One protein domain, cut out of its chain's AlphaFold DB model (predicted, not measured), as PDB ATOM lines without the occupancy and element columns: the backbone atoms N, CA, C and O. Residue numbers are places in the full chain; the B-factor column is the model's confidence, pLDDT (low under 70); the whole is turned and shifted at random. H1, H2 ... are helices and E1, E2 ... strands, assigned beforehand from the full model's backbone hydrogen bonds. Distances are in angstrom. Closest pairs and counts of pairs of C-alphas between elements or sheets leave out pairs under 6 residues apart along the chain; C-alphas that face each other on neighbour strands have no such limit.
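Overview. This is residues 25 to 147 of the 147 residues of the protein "Peptidase_M17_N domain-containing protein" of Gemmatimonadetes bacterium (UniProt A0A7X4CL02). A twisted four-stranded sheet has helices over both faces, with the long helix H3 over one face and the shorter H1 over the other. H4 packs on H3 and is off the sheet, while the short H2 follows H1 and only grazes the sheet. The printed part has 123 residues, with four named helices and four named strands in the order E1 H1 H2 E2 E3 H3 E4 H4. The mixed sheet runs E2 E3 E1 E4, and the class is mixed, helices and strands. The whole is compact and rounded, with a radius of gyration of the C-alphas of 13.2 A and spans of 33 by 31 by 21 A.

Arrangement. In the sheet, inner strands E3, residues 82 to 87, and E1, residues 27 to 32, are parallel neighbours at 26 degrees, with N 84 and O 28 2.8 A apart. Edge strand E2, residues 69 to 73, is antiparallel to E3 and forms a hairpin with it; N 72 and O 83 are 2.8 A apart. Edge strand E4, residues 118 to 120, is parallel to E1, with N 29 and O 119 2.8 A apart. These N and O pairs are within hydrogen-bond range. From edge to edge the strands' lines turn by 58 degrees. H3, residues 96 to 112, is on the sheet at a height of 9.1 A, over E3 and E1, slantwise to the strands at 34 degrees to E1 on the local plane; its closest C-alphas to E3 are those of Ala 102 and Val 86, 6.6 A apart. E3, H3 and E4 form a split strand-helix-strand unit, two parallel strands joined through a helix with E1 between them, and its crossover is right-handed. H1, residues 40 to 48, is on the opposite face at a height of 9.4 A, also over E3 and E1. H2, residues 52 to 58, only grazes the sheet with residues 52 to 56; H1 and H2 only just touch, only at the corner, with 3 pairs of C-alphas within 8 A, the closest being Asp 46 and Ile 53 at 5.5 A. H4, residues 132 to 146, is not on the sheet but touches H3, the same way at a steep tilt of 41 degrees; the closest C-alphas, of Arg 100 and Ala 142, are 5.3 A apart. In H1, H2, H3 and H4 every O i to N i+4 pair is within hydrogen-bond range.

Along the chain. E1 begins at C-alpha 27 (250.087, 223.599, 192.488) and is 16.4 A long; E3 is 16.5 A and E2 13.4 A. H3 is 24.5 A long, H4 21.0 A and H1 12.4 A. H4 ends at C-alpha 146 (235.860, 219.097, 185.535).

Size, cuts and confidence. The C-alphas of Ser 76 and Gly 93, the two farthest apart, are 36.8 A apart. The printed part has no cut. The link from E4 to H4, 11 residues, is long. Mean pLDDT of the printed part is 96.0, and no printed residue is under 70.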
ATOM      1  N   ALA A  25     253.890 218.808 193.998       97.50
ATOM      2  CA  ALA A  25     252.924 218.993 192.919       97.50
ATOM      3  C   ALA A  25     253.126 220.370 192.266       97.50
ATOM      4  O   ALA A  25     253.648 221.290 192.897       97.50
ATOM      5  N   ASP A  26     252.636 220.565 191.039       98.00
ATOM      6  CA  ASP A  26     252.778 221.850 190.333       98.00
ATOM      7  C   ASP A  26     252.014 222.993 191.023       98.00
ATOM      8  O   ASP A  26     252.362 224.170 190.853       98.00
ATOM      9  N   VAL A  27     250.936 222.660 191.745       98.62
ATOM     10  CA  VAL A  27     250.087 223.599 192.488       98.62
ATOM     11  C   VAL A  27     249.519 222.926 193.745       98.62
ATOM     12  O   VAL A  27     248.934 221.846 193.660       98.62
ATOM     13  N   LEU A  28     249.612 223.575 194.910       98.62
ATOM     14  CA  LEU A  28     248.783 223.198 196.065       98.62
ATOM     15  C   LEU A  28     247.464 223.956 196.042       98.62
ATOM     16  O   LEU A  28     247.449 225.156 195.778       98.62
ATOM     17  N   VAL A  29     246.374 223.284 196.387       98.62
ATOM     18  CA  VAL A  29     245.053 223.892 196.533       98.62
ATOM     19  C   VAL A  29     244.648 223.881 198.002       98.62
ATOM     20  O   VAL A  29     244.583 222.835 198.655       98.62
ATOM     21  N   VAL A  30     244.369 225.069 198.525       98.44
ATOM     22  CA  VAL A  30     243.815 225.291 199.864       98.44
ATOM     23  C   VAL A  30     242.552 226.133 199.762       98.44
ATOM     24  O   VAL A  30     242.235 226.680 198.708       98.44
ATOM     25  N   ASN A  31     241.796 226.225 200.851       97.88
ATOM     26  CA  ASN A  31     240.514 226.911 200.839       97.88
ATOM     27  C   ASN A  31     240.288 227.771 202.078       97.88
ATOM     28  O   ASN A  31     240.949 227.602 203.105       97.88
ATOM     29  N   LEU A  32     239.368 228.720 201.949       97.69
ATOM     30  CA  LEU A  32     239.001 229.627 203.025       97.69
ATOM     31  C   LEU A  32     237.531 230.029 202.901       97.69
ATOM     32  O   LEU A  32     237.045 230.293 201.800       97.69
ATOM     33  N   PHE A  33     236.835 230.090 204.032       98.19
ATOM     34  CA  PHE A  33     235.500 230.678 204.110       98.19
ATOM     35  C   PHE A  33     235.565 232.204 204.096       98.19
ATOM     36  O   PHE A  33     236.591 232.797 204.439       98.19
ATOM     37  N   ALA A  34     234.450 232.827 203.726       97.56
ATOM     38  CA  ALA A  34     234.301 234.268 203.762       97.56
ATOM     39  C   ALA A  34     234.546 234.813 205.178       97.56
ATOM     40  O   ALA A  34     234.067 234.249 206.161       97.56
ATOM     41  N   GLY A  35     235.347 235.876 205.287       94.88
ATOM     42  CA  GLY A  35     235.676 236.521 206.566       94.88
ATOM     43  C   GLY A  35     236.544 235.696 207.532       94.88
ATOM     44  O   GLY A  35     236.862 236.173 208.622       94.88
ATOM     45  N   ALA A  36     236.950 234.477 207.164       95.75
ATOM     46  CA  ALA A  36     237.804 233.642 208.000       95.75
ATOM     47  C   ALA A  36     239.287 234.034 207.882       95.75
ATOM     48  O   ALA A  36     239.739 234.581 206.876       95.75
ATOM     49  N   ARG A  37     240.076 233.696 208.908       96.75
ATOM     50  CA  ARG A  37     241.545 233.752 208.861       96.75
ATOM     51  C   ARG A  37     242.134 232.388 208.485       96.75
ATOM     52  O   ARG A  37     241.508 231.368 208.788       96.75
ATOM     53  N   PRO A  38     243.333 232.337 207.868       97.25
ATOM     54  CA  PRO A  38     244.009 231.078 207.583       97.25
ATOM     55  C   PRO A  38     244.196 230.241 208.855       97.25
ATOM     56  O   PRO A  38     244.837 230.660 209.814       97.25
ATOM     57  N   GLY A  39     243.632 229.036 208.856       95.44
ATOM     58  CA  GLY A  39     243.747 228.064 209.942       95.44
ATOM     59  C   GLY A  39     243.896 226.648 209.394       95.44
ATOM     60  O   GLY A  39     243.794 226.429 208.184       95.44
ATOM     61  N   GLY A  40     244.169 225.679 210.271       94.50
ATOM     62  CA  GLY A  40     244.376 224.284 209.868       94.50
ATOM     63  C   GLY A  40     245.420 224.156 208.753       94.50
ATOM     64  O   GLY A  40     246.510 224.718 208.842       94.50
ATOM     65  N   ALA A  41     245.073 223.447 207.680       95.56
ATOM     66  CA  ALA A  41     245.967 223.262 206.539       95.56
ATOM     67  C   ALA A  41     246.253 224.564 205.766       95.56
ATOM     68  O   ALA A  41     247.400 224.799 205.392       95.56
ATOM     69  N   THR A  42     245.256 225.437 205.579       97.69
ATOM     70  CA  THR A  42     245.447 226.750 204.935       97.69
ATOM     71  C   THR A  42     246.372 227.637 205.766       97.69
ATOM     72  O   THR A  42     247.258 228.280 205.216       97.69
ATOM     73  N   GLY A  43     246.232 227.613 207.096       98.12
ATOM     74  CA  GLY A  43     247.133 228.313 208.015       98.12
ATOM     75  C   GLY A  43     248.562 227.767 207.983       98.12
ATOM     76  O   GLY A  43     249.516 228.538 207.994       98.12
ATOM     77  N   ALA A  44     248.734 226.446 207.868       98.19
ATOM     78  CA  ALA A  44     250.058 225.840 207.728       98.19
ATOM     79  C   ALA A  44     250.761 226.250 206.420       98.19
ATOM     80  O   ALA A  44     251.973 226.459 206.420       98.19
ATOM     81  N   VAL A  45     250.010 226.383 205.319       98.44
ATOM     82  CA  VAL A  45     250.538 226.927 204.058       98.44
ATOM     83  C   VAL A  45     250.858 228.409 204.198       98.44
ATOM     84  O   VAL A  45     251.948 228.818 203.817       98.44
ATOM     85  N   ASP A  46     249.961 229.201 204.785       98.69
ATOM     86  CA  ASP A  46     250.188 230.633 204.994       98.69
ATOM     87  C   ASP A  46     251.465 230.896 205.803       98.69
ATOM     88  O   ASP A  46     252.325 231.666 205.381       98.69
ATOM     89  N   GLN A  47     251.652 230.173 206.911       98.62
ATOM     90  CA  GLN A  47     252.868 230.247 207.721       98.62
ATOM     91  C   GLN A  47     254.115 229.864 206.914       98.62
ATOM     92  O   GLN A  47     255.136 230.543 207.007       98.62
ATOM     93  N   ALA A  48     254.041 228.794 206.119       98.38
ATOM     94  CA  ALA A  48     255.156 228.356 205.284       98.38
ATOM     95  C   ALA A  48     255.496 229.354 204.163       98.38
ATOM     96  O   ALA A  48     256.626 229.358 203.691       98.38
ATOM     97  N   LEU A  49     254.544 230.203 203.762       98.38
ATOM     98  CA  LEU A  49     254.731 231.274 202.781       98.38
ATOM     99  C   LEU A  49     255.023 232.646 203.410       98.38
ATOM    100  O   LEU A  49     255.025 233.652 202.696       98.38
ATOM    101  N   GLY A  50     255.233 232.718 204.726       97.88
ATOM    102  CA  GLY A  50     255.523 233.976 205.418       97.88
ATOM    103  C   GLY A  50     254.320 234.916 205.554       97.88
ATOM    104  O   GLY A  50     254.507 236.127 205.621       97.88
ATOM    105  N   GLY A  51     253.094 234.384 205.593       98.44
ATOM    106  CA  GLY A  51     251.873 235.160 205.839       98.44
ATOM    107  C   GLY A  51     251.245 235.791 204.594       98.44
ATOM    108  O   GLY A  51     250.463 236.730 204.718       98.44
ATOM    109  N   GLN A  52     251.590 235.328 203.389       98.56
ATOM    110  CA  GLN A  52     251.101 235.920 202.137       98.56
ATOM    111  C   GLN A  52     249.580 235.824 201.944       98.56
ATOM    112  O   GLN A  52     248.984 236.749 201.395       98.56
ATOM    113  N   ILE A  53     248.938 234.741 202.394       98.56
ATOM    114  CA  ILE A  53     247.476 234.609 202.335       98.56
ATOM    115  C   ILE A  53     246.855 235.610 203.311       98.56
ATOM    116  O   ILE A  53     245.919 236.319 202.948       98.56
ATOM    117  N   SER A  54     247.401 235.713 204.526       98.75
ATOM    118  CA  SER A  54     246.952 236.708 205.507       98.75
ATOM    119  C   SER A  54     247.111 238.141 204.991       98.75
ATOM    120  O   SER A  54     246.171 238.926 205.096       98.75
ATOM    121  N   ALA A  55     248.241 238.463 204.357       98.62
ATOM    122  CA  ALA A  55     248.491 239.776 203.768       98.62
ATOM    123  C   ALA A  55     247.497 240.113 202.643       98.62
ATOM    124  O   ALA A  55     246.971 241.222 202.609       98.62
ATOM    125  N   ALA A  56     247.184 239.155 201.762       98.56
ATOM    126  CA  ALA A  56     246.172 239.342 200.720       98.56
ATOM    127  C   ALA A  56     244.769 239.596 201.304       98.56
ATOM    128  O   ALA A  56     244.000 240.379 200.749       98.56
ATOM    129  N   ILE A  57     244.434 238.974 202.439       98.44
ATOM    130  CA  ILE A  57     243.178 239.249 203.152       98.44
ATOM    131  C   ILE A  57     243.198 240.653 203.764       98.44
ATOM    132  O   ILE A  57     242.224 241.387 203.629       98.44
ATOM    133  N   ASP A  58     244.299 241.047 204.408       98.31
ATOM    134  CA  ASP A  58     244.434 242.366 205.044       98.31
ATOM    135  C   ASP A  58     244.359 243.523 204.038       98.31
ATOM    136  O   ASP A  58     243.836 244.591 204.357       98.31
ATOM    137  N   LEU A  59     244.847 243.302 202.814       98.31
ATOM    138  CA  LEU A  59     244.754 244.254 201.705       98.31
ATOM    139  C   LEU A  59     243.379 244.256 201.015       98.31
ATOM    140  O   LEU A  59     243.092 245.166 200.241       98.31
ATOM    141  N   GLY A  60     242.519 243.273 201.303       97.12
ATOM    142  CA  GLY A  60     241.206 243.120 200.671       97.12
ATOM    143  C   GLY A  60     241.233 242.439 199.298       97.12
ATOM    144  O   GLY A  60     240.200 242.368 198.636       97.12
ATOM    145  N   ASP A  61     242.378 241.898 198.873       97.75
ATOM    146  CA  ASP A  61     242.526 241.185 197.597       97.75
ATOM    147  C   ASP A  61     241.829 239.815 197.615       97.75
ATOM    148  O   ASP A  61     241.437 239.274 196.574       97.75
ATOM    149  N   PHE A  62     241.655 239.240 198.808       98.50
ATOM    150  CA  PHE A  62     240.973 237.969 198.996       98.50
ATOM    151  C   PHE A  62     240.025 238.000 200.196       98.50
ATOM    152  O   PHE A  62     240.439 238.214 201.329       98.50
ATOM    153  N   GLU A  63     238.742 237.731 199.950       97.88
ATOM    154  CA  GLU A  63     237.688 237.803 200.971       97.88
ATOM    155  C   GLU A  63     237.102 236.426 201.308       97.88
ATOM    156  O   GLU A  63     236.310 236.320 202.238       97.88
ATOM    157  N   GLY A  64     237.459 235.375 200.557       97.94
ATOM    158  CA  GLY A  64     236.910 234.024 200.714       97.94
ATOM    159  C   GLY A  64     235.534 233.826 200.065       97.94
ATOM    160  O   GLY A  64     234.852 232.847 200.368       97.94
ATOM    161  N   LYS A  65     235.115 234.722 199.160       98.44
ATOM    162  CA  LYS A  65     233.828 234.631 198.443       98.44
ATOM    163  C   LYS A  65     233.744 233.346 197.616       98.44
ATOM    164  O   LYS A  65     234.747 232.875 197.087       98.44
ATOM    165  N   ALA A  66     232.543 232.783 197.470       97.88
ATOM    166  CA  ALA A  66     232.350 231.523 196.750       97.88
ATOM    167  C   ALA A  66     232.885 231.615 195.311       97.88
ATOM    168  O   ALA A  66     232.447 232.459 194.530       97.88
ATOM    169  N   GLY A  67     233.833 230.743 194.969       96.12
ATOM    170  CA  GLY A  67     234.457 230.707 193.644       96.12
ATOM    171  C   GLY A  67     235.527 231.779 193.403       96.12
ATOM    172  O   GLY A  67     236.119 231.792 192.325       96.12
ATOM    173  N   GLN A  68     235.810 232.647 194.381       98.50
ATOM    174  CA  GLN A  68     236.968 233.538 194.338       98.50
ATOM    175  C   GLN A  68     238.248 232.705 194.369       98.50
ATOM    176  O   GLN A  68     238.330 231.702 195.080       98.50
ATOM    177  N   THR A  69     239.263 233.134 193.625       98.56
ATOM    178  CA  THR A  69     240.573 232.492 193.635       98.56
ATOM    179  C   THR A  69     241.686 233.499 193.871       98.56
ATOM    180  O   THR A  69     241.609 234.641 193.426       98.56
ATOM    181  N   LEU A  70     242.732 233.055 194.564       98.56
ATOM    182  CA  LEU A  70     243.991 233.776 194.728       98.56
ATOM    183  C   LEU A  70     245.131 232.828 194.364       98.56
ATOM    184  O   LEU A  70     245.247 231.749 194.945       98.56
ATOM    185  N   LEU A  71     245.959 233.219 193.399       98.56
ATOM    186  CA  LEU A  71     247.151 232.471 193.010       98.56
ATOM    187  C   LEU A  71     248.388 233.146 193.596       98.56
ATOM    188  O   LEU A  71     248.657 234.306 193.301       98.56
ATOM    189  N   LEU A  72     249.157 232.394 194.374       98.56
ATOM    190  CA  LEU A  72     250.420 232.826 194.960       98.56
ATOM    191  C   LEU A  72     251.573 232.020 194.366       98.56
ATOM    192  O   LEU A  72     251.465 230.805 194.173       98.56
ATOM    193  N   TYR A  73     252.691 232.692 194.113       98.06
ATOM    194  CA  TYR A  73     253.950 232.049 193.754       98.06
ATOM    195  C   TYR A  73     254.768 231.830 195.021       98.06
ATOM    196  O   TYR A  73     254.957 232.742 195.821       98.06
ATOM    197  N   THR A  74     255.246 230.608 195.228       97.50
ATOM    198  CA  THR A  74     255.839 230.232 196.521       97.50
ATOM    199  C   THR A  74     257.285 230.677 196.667       97.50
ATOM    200  O   THR A  74     257.796 230.741 197.784       97.50
ATOM    201  N   HIS A  75     257.953 230.988 195.550       95.50
ATOM    202  CA  HIS A  75     259.370 231.356 195.509       95.50
ATOM    203  C   HIS A  75     260.257 230.349 196.262       95.50
ATOM    204  O   HIS A  75     261.149 230.730 197.015       95.50
ATOM    205  N   SER A  76     259.976 229.054 196.071       94.94
ATOM    206  CA  SER A  76     260.703 227.927 196.676       94.94
ATOM    207  C   SER A  76     260.641 227.847 198.208       94.94
ATOM    208  O   SER A  76     261.417 227.110 198.809       94.94
ATOM    209  N   GLN A  77     259.713 228.562 198.857       97.38
ATOM    210  CA  GLN A  77     259.467 228.427 200.302       97.38
ATOM    211  C   GLN A  77     258.847 227.068 200.668       97.38
ATOM    212  O   GLN A  77     259.030 226.571 201.778       97.38
ATOM    213  N   ILE A  78     258.138 226.454 199.719       97.56
ATOM    214  CA  ILE A  78     257.610 225.089 199.787       97.56
ATOM    215  C   ILE A  78     257.872 224.377 198.452       97.56
ATOM    216  O   ILE A  78     258.223 225.033 197.471       97.56
ATOM    217  N   LEU A  79     257.710 223.047 198.420       96.88
ATOM    218  CA  LEU A  79     258.032 222.222 197.242       96.88
ATOM    219  C   LEU A  79     257.232 222.632 196.002       96.88
ATOM    220  O   LEU A  79     257.797 222.802 194.926       96.88
ATOM    221  N   ALA A  80     255.925 222.831 196.167       98.06
ATOM    222  CA  ALA A  80     255.080 223.285 195.078       98.06
ATOM    223  C   ALA A  80     255.420 224.734 194.687       98.06
ATOM    224  O   ALA A  80     255.483 225.601 195.562       98.06
ATOM    225  N   PRO A  81     255.568 225.055 193.391       98.12
ATOM    226  CA  PRO A  81     255.923 226.403 192.942       98.12
ATOM    227  C   PRO A  81     254.760 227.405 193.042       98.12
ATOM    228  O   PRO A  81     254.975 228.618 192.977       98.12
ATOM    229  N   ARG A  82     253.519 226.917 193.178       98.56
ATOM    230  CA  ARG A  82     252.295 227.728 193.228       98.56
ATOM    231  C   ARG A  82     251.333 227.231 194.305       98.56
ATOM    232  O   ARG A  82     251.214 226.028 194.534       98.56
ATOM    233  N   VAL A  83     250.594 228.159 194.905       98.75
ATOM    234  CA  VAL A  83     249.448 227.878 195.778       98.75
ATOM    235  C   VAL A  83     248.220 228.580 195.223       98.75
ATOM    236  O   VAL A  83     248.241 229.784 194.988       98.75
ATOM    237  N   LEU A  84     247.145 227.826 195.032       98.81
ATOM    238  CA  LEU A  84     245.824 228.332 194.706       98.81
ATOM    239  C   LEU A  84     244.953 228.299 195.965       98.81
ATOM    240  O   LEU A  84     244.704 227.234 196.529       98.81
ATOM    241  N   VAL A  85     244.457 229.457 196.385       98.69
ATOM    242  CA  VAL A  85     243.443 229.568 197.438       98.69
ATOM    243  C   VAL A  85     242.074 229.682 196.779       98.69
ATOM    244  O   VAL A  85     241.883 230.526 195.904       98.69
ATOM    245  N   VAL A  86     241.124 228.845 197.194       98.56
ATOM    246  CA  VAL A  86     239.735 228.854 196.712       98.56
ATOM    247  C   VAL A  86     238.796 229.325 197.816       98.56
ATOM    248  O   VAL A  86     238.767 228.769 198.914       98.56
ATOM    249  N   GLY A  87     238.008 230.354 197.520       98.38
ATOM    250  CA  GLY A  87     236.983 230.871 198.413       98.38
ATOM    251  C   GLY A  87     235.751 229.967 198.430       98.38
ATOM    252  O   GLY A  87     235.208 229.599 197.383       98.38
ATOM    253  N   LEU A  88     235.307 229.603 199.632       98.06
ATOM    254  CA  LEU A  88     234.163 228.715 199.858       98.06
ATOM    255  C   LEU A  88     232.833 229.467 200.004       98.06
ATOM    256  O   LEU A  88     231.772 228.845 199.937       98.06
ATOM    257  N   GLY A  89     232.878 230.792 200.157       97.88
ATOM    258  CA  GLY A  89     231.728 231.617 200.512       97.88
ATOM    259  C   GLY A  89     231.407 231.532 201.997       97.88
ATOM    260  O   GLY A  89     232.282 231.252 202.814       97.88
ATOM    261  N   GLU A  90     230.147 231.777 202.341       97.25
ATOM    262  CA  GLU A  90     229.677 231.683 203.722       97.25
ATOM    263  C   GLU A  90     229.819 230.257 204.263       97.25
ATOM    264  O   GLU A  90     229.487 229.274 203.588       97.25
ATOM    265  N   GLN A  91     230.291 230.155 205.506       96.00
ATOM    266  CA  GLN A  91     230.370 228.885 206.227       96.00
ATOM    267  C   GLN A  91     228.973 228.336 206.536       96.00
ATOM    268  O   GLN A  91     228.751 227.124 206.504       96.00
ATOM    269  N   GLU A  92     228.015 229.227 206.800       94.88
ATOM    270  CA  GLU A  92     226.627 228.847 207.018       94.88
ATOM    271  C   GLU A  92     226.020 228.230 205.747       94.88
ATOM    272  O   GLU A  92     226.107 228.758 204.630       94.88
ATOM    273  N   GLY A  93     225.413 227.057 205.926       90.94
ATOM    274  CA  GLY A  93     224.851 226.280 204.826       90.94
ATOM    275  C   GLY A  93     225.901 225.714 203.869       90.94
ATOM    276  O   GLY A  93     225.556 225.407 202.727       90.94
ATOM    277  N   PHE A  94     227.173 225.605 204.278       96.50
ATOM    278  CA  PHE A  94     228.161 224.886 203.484       96.50
ATOM    279  C   PHE A  94     227.834 223.390 203.422       96.50
ATOM    280  O   PHE A  94     227.629 222.746 204.449       96.50
ATOM    281  N   ASP A  95     227.784 222.841 202.211       96.88
ATOM    282  CA  ASP A  95     227.362 221.470 201.938       96.88
ATOM    283  C   ASP A  95     228.261 220.798 200.882       96.88
ATOM    284  O   ASP A  95     229.224 221.378 200.365       96.88
ATOM    285  N   LEU A  96     227.948 219.542 200.557       97.62
ATOM    286  CA  LEU A  96     228.694 218.766 199.563       97.62
ATOM    287  C   LEU A  96     228.625 219.386 198.161       97.62
ATOM    288  O   LEU A  96     229.606 219.317 197.425       97.62
ATOM    289  N   GLU A  97     227.517 220.030 197.789       97.00
ATOM    290  CA  GLU A  97     227.394 220.696 196.488       97.00
ATOM    291  C   GLU A  97     228.332 221.898 196.381       97.00
ATOM    292  O   GLU A  97     229.012 222.077 195.367       97.00
ATOM    293  N   ARG A  98     228.446 222.704 197.439       97.31
ATOM    294  CA  ARG A  98     229.416 223.804 197.486       97.31
ATOM    295  C   ARG A  98     230.857 223.292 197.484       97.31
ATOM    296  O   ARG A  98     231.693 223.882 196.799       97.31
ATOM    297  N   ALA A  99     231.145 222.165 198.140       97.44
ATOM    298  CA  ALA A  99     232.454 221.509 198.055       97.44
ATOM    299  C   ALA A  99     232.786 221.033 196.623       97.44
ATOM    300  O   ALA A  99     233.904 221.256 196.142       97.44
ATOM    301  N   ARG A 100     231.815 220.449 195.901       97.44
ATOM    302  CA  ARG A 100     231.974 220.085 194.479       97.44
ATOM    303  C   ARG A 100     232.238 221.311 193.611       97.44
ATOM    304  O   ARG A 100     233.157 221.296 192.797       97.44
ATOM    305  N   ARG A 101     231.483 222.397 193.811       97.50
ATOM    306  CA  ARG A 101     231.670 223.657 193.067       97.50
ATOM    307  C   ARG A 101     233.048 224.268 193.303       97.50
ATOM    308  O   ARG A 101     233.708 224.623 192.333       97.50
ATOM    309  N   ALA A 102     233.504 224.331 194.555       98.06
ATOM    310  CA  ALA A 102     234.849 224.801 194.889       98.06
ATOM    311  C   ALA A 102     235.930 223.957 194.191       98.06
ATOM    312  O   ALA A 102     236.873 224.499 193.616       98.06
ATOM    313  N   THR A 103     235.743 222.636 194.158       97.94
ATOM    314  CA  THR A 103     236.636 221.724 193.432       97.94
ATOM    315  C   THR A 103     236.627 222.002 191.925       97.94
ATOM    316  O   THR A 103     237.689 222.113 191.318       97.94
ATOM    317  N   GLY A 104     235.455 222.207 191.318       97.50
ATOM    318  CA  GLY A 104     235.344 222.593 189.908       97.50
ATOM    319  C   GLY A 104     236.046 223.923 189.596       97.50
ATOM    320  O   GLY A 104     236.754 224.030 188.596       97.50
ATOM    321  N   THR A 105     235.929 224.920 190.479       98.31
ATOM    322  CA  THR A 105     236.677 226.184 190.373       98.31
ATOM    323  C   THR A 105     238.189 225.962 190.424       98.31
ATOM    324  O   THR A 105     238.922 226.572 189.636       98.31
ATOM    325  N   ALA A 106     238.658 225.089 191.322       98.12
ATOM    326  CA  ALA A 106     240.068 224.735 191.420       98.12
ATOM    327  C   ALA A 106     240.562 224.117 190.109       98.12
ATOM    328  O   ALA A 106     241.469 224.662 189.485       98.12
ATOM    329  N   ILE A 107     239.913 223.049 189.639       97.12
ATOM    330  CA  ILE A 107     240.301 222.313 188.427       97.12
ATOM    331  C   ILE A 107     240.272 223.206 187.188       97.12
ATOM    332  O   ILE A 107     241.250 223.253 186.447       97.12
ATOM    333  N   GLY A 108     239.220 224.009 187.004       96.62
ATOM    334  CA  GLY A 108     239.155 224.954 185.889       96.62
ATOM    335  C   GLY A 108     240.285 225.992 185.922       96.62
ATOM    336  O   GLY A 108     240.787 226.411 184.880       96.62
ATOM    337  N   THR A 109     240.731 226.395 187.116       97.81
ATOM    338  CA  THR A 109     241.894 227.281 187.263       97.81
ATOM    339  C   THR A 109     243.200 226.548 186.971       97.81
ATOM    340  O   THR A 109     244.027 227.080 186.237       97.81
ATOM    341  N   LEU A 110     243.367 225.323 187.471       97.19
ATOM    342  CA  LEU A 110     244.532 224.475 187.207       97.19
ATOM    343  C   LEU A 110     244.710 224.193 185.708       97.19
ATOM    344  O   LEU A 110     245.823 224.321 185.198       97.19
ATOM    345  N   GLY A 111     243.619 223.917 184.987       95.75
ATOM    346  CA  GLY A 111     243.630 223.729 183.536       95.75
ATOM    347  C   GLY A 111     244.099 224.976 182.781       95.75
ATOM    348  O   GLY A 111     244.971 224.886 181.920       95.75
ATOM    349  N   ARG A 112     243.616 226.170 183.160       95.94
ATOM    350  CA  ARG A 112     244.100 227.447 182.588       95.94
ATOM    351  C   ARG A 112     245.579 227.711 182.874       95.94
ATOM    352  O   ARG A 112     246.240 228.374 182.083       95.94
ATOM    353  N   LEU A 113     246.085 227.215 184.001       95.56
ATOM    354  CA  LEU A 113     247.489 227.327 184.395       95.56
ATOM    355  C   LEU A 113     248.400 226.286 183.731       95.56
ATOM    356  O   LEU A 113     249.615 226.351 183.941       95.56
ATOM    357  N   GLY A 114     247.834 225.324 182.990       95.56
ATOM    358  CA  GLY A 114     248.572 224.206 182.405       95.56
ATOM    359  C   GLY A 114     249.246 223.316 183.453       95.56
ATOM    360  O   GLY A 114     250.339 222.814 183.206       95.56
ATOM    361  N   ALA A 115     248.659 223.187 184.649       96.38
ATOM    362  CA  ALA A 115     249.198 222.328 185.700       96.38
ATOM    363  C   ALA A 115     248.969 220.847 185.356       96.38
ATOM    364  O   ALA A 115     247.849 220.455 185.033       96.38
ATOM    365  N   ASN A 116     250.015 220.026 185.458       95.12
ATOM    366  CA  ASN A 116     249.948 218.580 185.232       95.12
ATOM    367  C   ASN A 116     249.653 217.812 186.525       95.12
ATOM    368  O   ASN A 116     249.168 216.684 186.479       95.12
ATOM    369  N   SER A 117     249.954 218.408 187.681       97.00
ATOM    370  CA  SER A 117     249.679 217.831 188.996       97.00
ATOM    371  C   SER A 117     249.189 218.884 189.989       97.00
ATOM    372  O   SER A 117     249.577 220.052 189.940       97.00
ATOM    373  N   ALA A 118     248.333 218.465 190.917       97.62
ATOM    374  CA  ALA A 118     247.924 219.283 192.046       97.62
ATOM    375  C   ALA A 118     247.727 218.418 193.290       97.62
ATOM    376  O   ALA A 118     247.301 217.268 193.192       97.62
ATOM    377  N   ALA A 119     247.990 218.993 194.459       98.00
ATOM    378  CA  ALA A 119     247.617 218.399 195.736       98.00
ATOM    379  C   ALA A 119     246.623 219.326 196.437       98.00
ATOM    380  O   ALA A 119     246.862 220.526 196.556       98.00
ATOM    381  N   THR A 120     245.502 218.779 196.901       97.62
ATOM    382  CA  THR A 120     244.445 219.541 197.574       97.62
ATOM    383  C   THR A 120     244.119 218.923 198.920       97.62
ATOM    384  O   THR A 120     244.194 217.707 199.098       97.62
ATOM    385  N   ILE A 121     243.697 219.760 199.861       96.00
ATOM    386  CA  ILE A 121     242.923 219.291 201.012       96.00
ATOM    387  C   ILE A 121     241.472 219.016 200.609       96.00
ATOM    388  O   ILE A 121     241.013 219.462 199.554       96.00
ATOM    389  N   LEU A 122     240.729 218.316 201.467       94.12
ATOM    390  CA  LEU A 122     239.288 218.182 201.292       94.12
ATOM    391  C   LEU A 122     238.597 219.513 201.617       94.12
ATOM    392  O   LEU A 122     238.864 220.153 202.638       94.12
ATOM    393  N   HIS A 123     237.702 219.940 200.732       90.12
ATOM    394  CA  HIS A 123     236.952 221.179 200.901       90.12
ATOM    395  C   HIS A 123     235.867 220.990 201.965       90.12
ATOM    396  O   HIS A 123     234.990 220.145 201.816       90.12
ATOM    397  N   GLY A 124     235.930 221.770 203.049       83.94
ATOM    398  CA  GLY A 124     234.926 221.754 204.119       83.94
ATOM    399  C   GLY A 124     235.115 220.711 205.224       83.94
ATOM    400  O   GLY A 124     234.347 220.734 206.184       83.94
ATOM    401  N   THR A 125     236.137 219.848 205.170       82.50
ATOM    402  CA  THR A 125     236.506 219.010 206.327       82.50
ATOM    403  C   THR A 125     237.310 219.861 207.309       82.50
ATOM    404  O   THR A 125     238.423 220.286 206.998       82.50
ATOM    405  N   GLY A 126     236.740 220.180 208.468       86.88
ATOM    406  CA  GLY A 126     237.283 221.174 209.398       86.88
ATOM    407  C   GLY A 126     236.210 222.201 209.730       86.88
ATOM    408  O   GLY A 126     235.155 221.826 210.232       86.88
ATOM    409  N   ALA A 127     236.436 223.476 209.402       82.06
ATOM    410  CA  ALA A 127     235.467 224.540 209.685       82.06
ATOM    411  C   ALA A 127     234.086 224.295 209.038       82.06
ATOM    412  O   ALA A 127     233.066 224.613 209.637       82.06
ATOM    413  N   GLY A 128     234.023 223.663 207.862       80.81
ATOM    414  CA  GLY A 128     232.752 223.321 207.206       80.81
ATOM    415  C   GLY A 128     232.019 222.119 207.814       80.81
ATOM    416  O   GLY A 128     230.913 221.817 207.382       80.81
ATOM    417  N   ASN A 129     232.628 221.423 208.783       90.25
ATOM    418  CA  ASN A 129     232.095 220.245 209.472       90.25
ATOM    419  C   ASN A 129     231.544 219.135 208.550       90.25
ATOM    420  O   ASN A 129     230.665 218.366 208.944       90.25
ATOM    421  N   LEU A 130     232.049 219.035 207.314       94.19
ATOM    422  CA  LEU A 130     231.666 217.947 206.423       94.19
ATOM    423  C   LEU A 130     232.330 216.638 206.868       94.19
ATOM    424  O   LEU A 130     233.529 216.642 207.179       94.19
ATOM    425  N   PRO A 131     231.604 215.505 206.856       95.50
ATOM    426  CA  PRO A 131     232.209 214.206 207.100       95.50
ATOM    427  C   PRO A 131     233.256 213.891 206.024       95.50
ATOM    428  O   PRO A 131     233.057 214.171 204.839       95.50
ATOM    429  N   VAL A 132     234.376 213.302 206.448       94.25
ATOM    430  CA  VAL A 132     235.567 213.096 205.607       94.25
ATOM    431  C   VAL A 132     235.256 212.284 204.351       94.25
ATOM    432  O   VAL A 132     235.639 212.689 203.259       94.25
ATOM    433  N   GLU A 133     234.542 211.167 204.491       95.25
ATOM    434  CA  GLU A 133     234.214 210.260 203.385       95.25
ATOM    435  C   GLU A 133     233.360 210.941 202.288       95.25
ATOM    436  O   GLU A 133     233.820 211.012 201.147       95.25
ATOM    437  N   PRO A 134     232.184 211.533 202.593       95.56
ATOM    438  CA  PRO A 134     231.420 212.331 201.636       95.56
ATOM    439  C   PRO A 134     232.203 213.478 200.994       95.56
ATOM    440  O   PRO A 134     232.061 213.721 199.796       95.56
ATOM    441  N   ALA A 135     233.032 214.192 201.761       95.88
ATOM    442  CA  ALA A 135     233.838 215.282 201.217       95.88
ATOM    443  C   ALA A 135     234.915 214.767 200.249       95.88
ATOM    444  O   ALA A 135     235.124 215.360 199.192       95.88
ATOM    445  N   ALA A 136     235.562 213.642 200.569       94.88
ATOM    446  CA  ALA A 136     236.512 212.975 199.682       94.88
ATOM    447  C   ALA A 136     235.850 212.533 198.377       94.88
ATOM    448  O   ALA A 136     236.381 212.808 197.301       94.88
ATOM    449  N   GLN A 137     234.663 211.926 198.464       94.56
ATOM    450  CA  GLN A 137     233.876 211.557 197.292       94.56
ATOM    451  C   GLN A 137     233.526 212.788 196.444       94.56
ATOM    452  O   GLN A 137     233.777 212.792 195.241       94.56
ATOM    453  N   ALA A 138     233.021 213.859 197.066       95.19
ATOM    454  CA  ALA A 138     232.673 215.097 196.374       95.19
ATOM    455  C   ALA A 138     233.871 215.706 195.624       95.19
ATOM    456  O   ALA A 138     233.734 216.100 194.466       95.19
ATOM    457  N   VAL A 139     235.051 215.750 196.252       95.50
ATOM    458  CA  VAL A 139     236.279 216.252 195.617       95.50
ATOM    459  C   VAL A 139     236.720 215.341 194.470       95.50
ATOM    460  O   VAL A 139     237.053 215.837 193.395       95.50
ATOM    461  N   ALA A 140     236.699 214.019 194.652       94.25
ATOM    462  CA  ALA A 140     237.143 213.079 193.626       94.25
ATOM    463  C   ALA A 140     236.231 213.094 192.386       94.25
ATOM    464  O   ALA A 140     236.717 213.205 191.260       94.25
ATOM    465  N   GLU A 141     234.913 213.046 192.588       93.44
ATOM    466  CA  GLU A 141     233.916 213.102 191.511       93.44
ATOM    467  C   GLU A 141     233.979 214.428 190.751       93.44
ATOM    468  O   GLU A 141     234.008 214.439 189.521       93.44
ATOM    469  N   ALA A 142     234.037 215.553 191.472       92.94
ATOM    470  CA  ALA A 142     234.125 216.867 190.843       92.94
ATOM    471  C   ALA A 142     235.430 217.032 190.053       92.94
ATOM    472  O   ALA A 142     235.409 217.614 188.971       92.94
ATOM    473  N   SER A 143     236.540 216.480 190.552       92.88
ATOM    474  CA  SER A 143     237.824 216.487 189.840       92.88
ATOM    475  C   SER A 143     237.751 215.727 188.519       92.88
ATOM    476  O   SER A 143     238.173 216.247 187.493       92.88
ATOM    477  N   GLN A 144     237.147 214.537 188.522       90.38
ATOM    478  CA  GLN A 144     236.946 213.726 187.315       90.38
ATOM    479  C   GLN A 144     236.032 214.406 186.286       90.38
ATOM    480  O   GLN A 144     236.250 214.274 185.086       90.38
ATOM    481  N   LEU A 145     234.988 215.104 186.742       88.81
ATOM    482  CA  LEU A 145     234.006 215.744 185.861       88.81
ATOM    483  C   LEU A 145     234.491 217.065 185.253       88.81
ATOM    484  O   LEU A 145     234.000 217.450 184.194       88.81
ATOM    485  N   ALA A 146     235.385 217.775 185.942       85.31
ATOM    486  CA  ALA A 146     235.860 219.097 185.535       85.31
ATOM    487  C   ALA A 146     237.158 219.076 184.705       85.31
ATOM    488  O   ALA A 146     237.535 220.130 184.190       85.31
ATOM    489  N   ALA A 147     237.840 217.927 184.630       74.94
ATOM    490  CA  ALA A 147     239.094 217.732 183.899       74.94
ATOM    491  C   ALA A 147     238.916 217.654 182.372       74.94
ATOM    492  O   ALA A 147     237.838 217.218 181.903       74.94
TER     493      ALA A 147